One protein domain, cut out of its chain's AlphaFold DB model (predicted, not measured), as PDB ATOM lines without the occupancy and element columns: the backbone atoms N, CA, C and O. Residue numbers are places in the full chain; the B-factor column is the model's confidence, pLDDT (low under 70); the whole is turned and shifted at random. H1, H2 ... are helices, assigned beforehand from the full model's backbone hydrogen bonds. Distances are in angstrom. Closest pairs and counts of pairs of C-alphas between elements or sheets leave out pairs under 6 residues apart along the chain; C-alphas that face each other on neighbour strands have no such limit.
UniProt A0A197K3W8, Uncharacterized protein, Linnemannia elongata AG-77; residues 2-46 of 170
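What this domain is: This is residues 2 to 46 of the 170 residues of an uncharacterized protein of Linnemannia elongata AG-77 (UniProt A0A197K3W8). H3, the longest helix, makes one side of a small flat model, with H1 set about crosswise to it, the first end of H1 near the middle of H3, and H2 making a corner with the first end of H3. From the end of H1 away from H3, the link of residues 12 to 18 folds back to H2. The printed part has 45 residues with three named helices, in the order H1, H2, H3, and no named strand, and its class is all helix. It is compact, with a radius of gyration of the C-alphas of 10.4 A, and its C-alphas span 29 by 24 by 11 A.

How they stand to each other: H1, residues 2 to 11, is followed by a short link of 7 residues to H2, residues 19 to 26. H1 and H2 are close but not clearly touching, with 2 pairs of C-alphas within 8 A. Their closest C-alphas are those of Met 5 and Thr 19, 7.5 A apart. They run opposite ways at a steep tilt of 51 degrees. A tight link of 4 residues joins H2 to H3, residues 31 to 44. H2 and H3 touch, their closest C-alphas being those of Thr 19 and Thr 31, 6.1 A apart. H3 touches H2 with residues 31 to 35 alone. The lines of H2 and H3 are about perpendicular, at 74 degrees. H1 and H3 touch as well, with 6 pairs of C-alphas within 8 A. Their closest C-alphas are those of Cys 2 and Glu 38, 6.0 A apart. The lines of H1 and H3 are about perpendicular, at 74 degrees. In H1, H2 and H3, every O i to N i+4 pair is within hydrogen-bond range.

Where its parts are: H1 begins at C-alpha 2, at (17.516, 16.677, -27.681), and measures 14.4 A from first to last C-alpha. H2, Thr 19 to Cys 26, begins at C-alpha 19, at (13.763, 9.893, -23.969), and measures 11.0 A. H3, Thr 31 to Ala 44, measures 20.0 A and ends at C-alpha 44, at (13.002, 24.020, -37.434).

The domain as a whole: The two C-alphas farthest apart are those of Asp 27 and Lys 46, at 28.9 A. The C-alphas of the first and last printed residues, Cys 2 and Lys 46, are 15.7 A apart. The printed part has no cut, and neither of its two links is long. The mean pLDDT of the printed part is 82.3, and residues 13 to 17, in the link from H1 to H2, are under 70. The mean pLDDT is 86 for H1, 74 for H2 and 91 for H3.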
ATOM      1  N   CYS A   2      18.495  17.152 -26.699       85.62
ATOM      2  CA  CYS A   2      17.516  16.677 -27.681       85.62
ATOM      3  C   CYS A   2      18.142  16.458 -29.078       85.62
ATOM      4  O   CYS A   2      17.932  15.415 -29.680       85.62
ATOM      5  N   ALA A   3      19.037  17.352 -29.521       87.94
ATOM      6  CA  ALA A   3      19.834  17.142 -30.737       87.94
ATOM      7  C   ALA A   3      20.686  15.852 -30.697       87.94
ATOM      8  O   ALA A   3      20.725  15.119 -31.677       87.94
ATOM      9  N   LEU A   4      21.294  15.531 -29.546       86.12
ATOM     10  CA  LEU A   4      22.044  14.283 -29.346       86.12
ATOM     11  C   LEU A   4      21.124  13.053 -29.430       86.12
ATOM     12  O   LEU A   4      21.499  12.052 -30.021       86.12
ATOM     13  N   MET A   5      19.905  13.137 -28.886       86.25
ATOM     14  CA  MET A   5      18.896  12.078 -29.008       86.25
ATOM     15  C   MET A   5      18.508  11.821 -30.465       86.25
ATOM     16  O   MET A   5      18.400  10.673 -30.881       86.25
ATOM     17  N   ILE A   6      18.275  12.893 -31.228       88.69
ATOM     18  CA  ILE A   6      17.899  12.813 -32.643       88.69
ATOM     19  C   ILE A   6      19.042  12.184 -33.448       88.69
ATOM     20  O   ILE A   6      18.789  11.267 -34.223       88.69
ATOM     21  N   ALA A   7      20.285  12.616 -33.214       87.50
ATOM     22  CA  ALA A   7      21.467  12.021 -33.835       87.50
ATOM     23  C   ALA A   7      21.623  10.535 -33.464       87.50
ATOM     24  O   ALA A   7      21.765   9.695 -34.346       87.50
ATOM     25  N   GLY A   8      21.480  10.180 -32.182       85.94
ATOM     26  CA  GLY A   8      21.541   8.787 -31.726       85.94
ATOM     27  C   GLY A   8      20.460   7.900 -32.351       85.94
ATOM     28  O   GLY A   8      20.742   6.774 -32.742       85.94
ATOM     29  N   LYS A   9      19.233   8.408 -32.534       85.31
ATOM     30  CA  LYS A   9      18.168   7.693 -33.265       85.31
ATOM     31  C   LYS A   9      18.495   7.464 -34.745       85.31
ATOM     32  O   LYS A   9      17.924   6.553 -35.340       85.31
ATOM     33  N   LEU A  10      19.335   8.309 -35.339       85.88
ATOM     34  CA  LEU A  10      19.706   8.243 -36.749       85.88
ATOM     35  C   LEU A  10      20.899   7.309 -36.989       85.88
ATOM     36  O   LEU A  10      20.881   6.538 -37.945       85.88
ATOM     37  N   GLU A  11      21.925   7.391 -36.141       83.19
ATOM     38  CA  GLU A  11      23.204   6.704 -36.349       83.19
ATOM     39  C   GLU A  11      23.330   5.386 -35.571       83.19
ATOM     40  O   GLU A  11      24.021   4.473 -36.025       83.19
ATOM     41  N   GLU A  12      22.664   5.237 -34.418       81.75
ATOM     42  CA  GLU A  12      22.811   4.037 -33.591       81.75
ATOM     43  C   GLU A  12      21.769   2.956 -33.928       81.75
ATOM     44  O   GLU A  12      20.562   3.186 -33.803       81.75
ATOM     45  N   PRO A  13      22.190   1.712 -34.224       66.75
ATOM     46  CA  PRO A  13      21.273   0.627 -34.580       66.75
ATOM     47  C   PRO A  13      20.383   0.144 -33.420       66.75
ATOM     48  O   PRO A  13      19.395  -0.547 -33.663       66.75
ATOM     49  N   ALA A  14      20.715   0.480 -32.166       64.31
ATOM     50  CA  ALA A  14      20.014   0.000 -30.969       64.31
ATOM     51  C   ALA A  14      19.230   1.086 -30.202       64.31
ATOM     52  O   ALA A  14      18.606   0.765 -29.192       64.31
ATOM     53  N   GLY A  15      19.226   2.345 -30.662       62.56
ATOM     54  CA  GLY A  15      18.467   3.426 -30.017       62.56
ATOM     55  C   GLY A  15      18.792   3.597 -28.527       62.56
ATOM     56  O   GLY A  15      17.886   3.731 -27.702       62.56
ATOM     57  N   THR A  16      20.079   3.551 -28.174       63.75
ATOM     58  CA  THR A  16      20.553   3.481 -26.782       63.75
ATOM     59  C   THR A  16      20.187   4.739 -25.988       63.75
ATOM     60  O   THR A  16      19.927   4.673 -24.784       63.75
ATOM     61  N   LEU A  17      20.089   5.890 -26.658       67.19
ATOM     62  CA  LEU A  17      19.599   7.145 -26.087       67.19
ATOM     63  C   LEU A  17      18.103   7.358 -26.372       67.19
ATOM     64  O   LEU A  17      17.702   8.112 -27.258       67.19
ATOM     65  N   GLY A  18      17.252   6.710 -25.574       70.81
ATOM     66  CA  GLY A  18      15.820   7.014 -25.514       70.81
ATOM     67  C   GLY A  18      15.499   8.250 -24.659       70.81
ATOM     68  O   GLY A  18      16.304   8.689 -23.836       70.81
ATOM     69  N   THR A  19      14.273   8.770 -24.786       70.44
ATOM     70  CA  THR A  19      13.763   9.893 -23.969       70.44
ATOM     71  C   THR A  19      13.867   9.615 -22.469       70.44
ATOM     72  O   THR A  19      14.239  10.495 -21.701       70.44
ATOM     73  N   TYR A  20      13.586   8.378 -22.060       72.06
ATOM     74  CA  TYR A  20      13.683   7.937 -20.672       72.06
ATOM     75  C   TYR A  20      15.122   7.989 -20.136       72.06
ATOM     76  O   TYR A  20      15.351   8.532 -19.058       72.06
ATOM     77  N   ASN A  21      16.092   7.496 -20.911       74.94
ATOM     78  CA  ASN A  21      17.502   7.482 -20.513       74.94
ATOM     79  C   ASN A  21      18.048   8.908 -20.369       74.94
ATOM     80  O   ASN A  21      18.787   9.192 -19.434       74.94
ATOM     81  N   LEU A  22      17.630   9.830 -21.243       74.00
ATOM     82  CA  LEU A  22      17.994  11.246 -21.138       74.00
ATOM     83  C   LEU A  22      17.344  11.952 -19.946       74.00
ATOM     84  O   LEU A  22      18.011  12.743 -19.282       74.00
ATOM     85  N   CYS A  23      16.075  11.657 -19.647       73.88
ATOM     86  CA  CYS A  23      15.440  12.143 -18.423       73.88
ATOM     87  C   CYS A  23      16.218  11.686 -17.184       73.88
ATOM     88  O   CYS A  23      16.510  12.513 -16.328       73.88
ATOM     89  N   GLN A  24      16.610  10.408 -17.116       73.75
ATOM     90  CA  GLN A  24      17.393   9.881 -15.993       73.75
ATOM     91  C   GLN A  24      18.798  10.485 -15.894       73.75
ATOM     92  O   GLN A  24      19.303  10.666 -14.791       73.75
ATOM     93  N   LEU A  25      19.442  10.781 -17.026       77.50
ATOM     94  CA  LEU A  25      20.803  11.316 -17.032       77.50
ATOM     95  C   LEU A  25      20.868  12.747 -16.479       77.50
ATOM     96  O   LEU A  25      21.891  13.148 -15.927       77.50
ATOM     97  N   CYS A  26      19.812  13.534 -16.681       71.81
ATOM     98  CA  CYS A  26      19.862  14.968 -16.419       71.81
ATOM     99  C   CYS A  26      18.888  15.459 -15.360       71.81
ATOM    100  O   CYS A  26      19.140  16.532 -14.839       71.81
ATOM    101  N   ASP A  27      17.810  14.734 -15.051       74.31
ATOM    102  CA  ASP A  27      16.825  15.036 -13.990       74.31
ATOM    103  C   ASP A  27      16.239  16.473 -14.009       74.31
ATOM    104  O   ASP A  27      15.613  16.933 -13.056       74.31
ATOM    105  N   LEU A  28      16.428  17.194 -15.119       77.56
ATOM    106  CA  LEU A  28      16.055  18.601 -15.307       77.56
ATOM    107  C   LEU A  28      14.818  18.777 -16.197       77.56
ATOM    108  O   LEU A  28      14.214  19.847 -16.188       77.56
ATOM    109  N   TYR A  29      14.451  17.755 -16.975       80.94
ATOM    110  CA  TYR A  29      13.384  17.833 -17.975       80.94
ATOM    111  C   TYR A  29      12.483  16.603 -17.928       80.94
ATOM    112  O   TYR A  29      12.949  15.466 -17.838       80.94
ATOM    113  N   SER A  30      11.180  16.830 -18.054       85.00
ATOM    114  CA  SER A  30      10.183  15.773 -18.191       85.00
ATOM    115  C   SER A  30      10.208  15.147 -19.588       85.00
ATOM    116  O   SER A  30      10.576  15.773 -20.584       85.00
ATOM    117  N   THR A  31       9.723  13.909 -19.695       83.44
ATOM    118  CA  THR A  31       9.608  13.204 -20.984       83.44
ATOM    119  C   THR A  31       8.765  13.977 -22.000       83.44
ATOM    120  O   THR A  31       9.059  13.947 -23.194       83.44
ATOM    121  N   ARG A  32       7.740  14.705 -21.535       87.12
ATOM    122  CA  ARG A  32       6.879  15.538 -22.382       87.12
ATOM    123  C   ARG A  32       7.627  16.752 -22.938       87.12
ATOM    124  O   ARG A  32       7.445  17.076 -24.105       87.12
ATOM    125  N   GLU A  33       8.472  17.395 -22.139       87.94
ATOM    126  CA  GLU A  33       9.287  18.528 -22.597       87.94
ATOM    127  C   GLU A  33      10.327  18.088 -23.627       87.94
ATOM    128  O   GLU A  33      10.469  18.741 -24.658       87.94
ATOM    129  N   ILE A  34      10.985  16.942 -23.412       87.38
ATOM    130  CA  ILE A  34      11.948  16.392 -24.379       87.38
ATOM    131  C   ILE A  34      11.258  16.037 -25.702       87.38
ATOM    132  O   ILE A  34      11.796  16.340 -26.765       87.38
ATOM    133  N   ALA A  35      10.068  15.429 -25.651       86.75
ATOM    134  CA  ALA A  35       9.303  15.084 -26.849       86.75
ATOM    135  C   ALA A  35       8.832  16.326 -27.625       86.75
ATOM    136  O   ALA A  35       8.899  16.349 -28.851       86.75
ATOM    137  N   ASN A  36       8.390  17.375 -26.925       91.00
ATOM    138  CA  ASN A  36       8.025  18.637 -27.568       91.00
ATOM    139  C   ASN A  36       9.248  19.288 -28.233       91.00
ATOM    140  O   ASN A  36       9.180  19.662 -29.400       91.00
ATOM    141  N   MET A  37      10.384  19.324 -27.529       91.06
ATOM    142  CA  MET A  37      11.641  19.857 -28.057       91.06
ATOM    143  C   MET A  37      12.131  19.082 -29.288       91.06
ATOM    144  O   MET A  37      12.657  19.680 -30.222       91.06
ATOM    145  N   GLU A  38      11.934  17.761 -29.323       90.81
ATOM    146  CA  GLU A  38      12.271  16.936 -30.489       90.81
ATOM    147  C   GLU A  38      11.478  17.374 -31.719       90.81
ATOM    148  O   GLU A  38      12.050  17.609 -32.785       90.81
ATOM    149  N   VAL A  39      10.165  17.538 -31.561       92.81
ATOM    150  CA  VAL A  39       9.287  17.992 -32.641       92.81
ATOM    151  C   VAL A  39       9.671  19.395 -33.108       92.81
ATOM    152  O   VAL A  39       9.690  19.648 -34.314       92.81
ATOM    153  N   ASP A  40       9.990  20.296 -32.182       95.31
ATOM    154  CA  ASP A  40      10.351  21.675 -32.508       95.31
ATOM    155  C   ASP A  40      11.681  21.752 -33.271       95.31
ATOM    156  O   ASP A  40      11.759  22.448 -34.285       95.31
ATOM    157  N   ILE A  41      12.694  20.975 -32.866       93.69
ATOM    158  CA  ILE A  41      13.980  20.890 -33.578       93.69
ATOM    159  C   ILE A  41      13.787  20.322 -34.988       93.69
ATOM    160  O   ILE A  41      14.266  20.909 -35.958       93.69
ATOM    161  N   LEU A  42      13.056  19.210 -35.131       93.06
ATOM    162  CA  LEU A  42      12.830  18.582 -36.437       93.06
ATOM    163  C   LEU A  42      12.067  19.503 -37.395       93.06
ATOM    164  O   LEU A  42      12.399  19.581 -38.579       93.06
ATOM    165  N   LYS A  43      11.078  20.245 -36.885       95.44
ATOM    166  CA  LYS A  43      10.353  21.254 -37.667       95.44
ATOM    167  C   LYS A  43      11.246  22.423 -38.064       95.44
ATOM    168  O   LYS A  43      11.178  22.849 -39.215       95.44
ATOM    169  N   ALA A  44      12.073  22.928 -37.149       95.31
ATOM    170  CA  ALA A  44      13.002  24.020 -37.434       95.31
ATOM    171  C   ALA A  44      14.008  23.638 -38.533       95.31
ATOM    172  O   ALA A  44      14.280  24.443 -39.421       95.31
ATOM    173  N   LEU A  45      14.481  22.389 -38.520       92.00
ATOM    174  CA  LEU A  45      15.367  21.823 -39.541       92.00
ATOM    175  C   LEU A  45      14.632  21.351 -40.803       92.00
ATOM    176  O   LEU A  45      15.272  20.837 -41.710       92.00
ATOM    177  N   LYS A  46      13.298  21.466 -40.874       94.19
ATOM    178  CA  LYS A  46      12.476  20.929 -41.978       94.19
ATOM    179  C   LYS A  46      12.757  19.451 -42.284       94.19
ATOM    180  O   LYS A  46      12.602  19.016 -43.421       94.19
TER     181      LYS A  46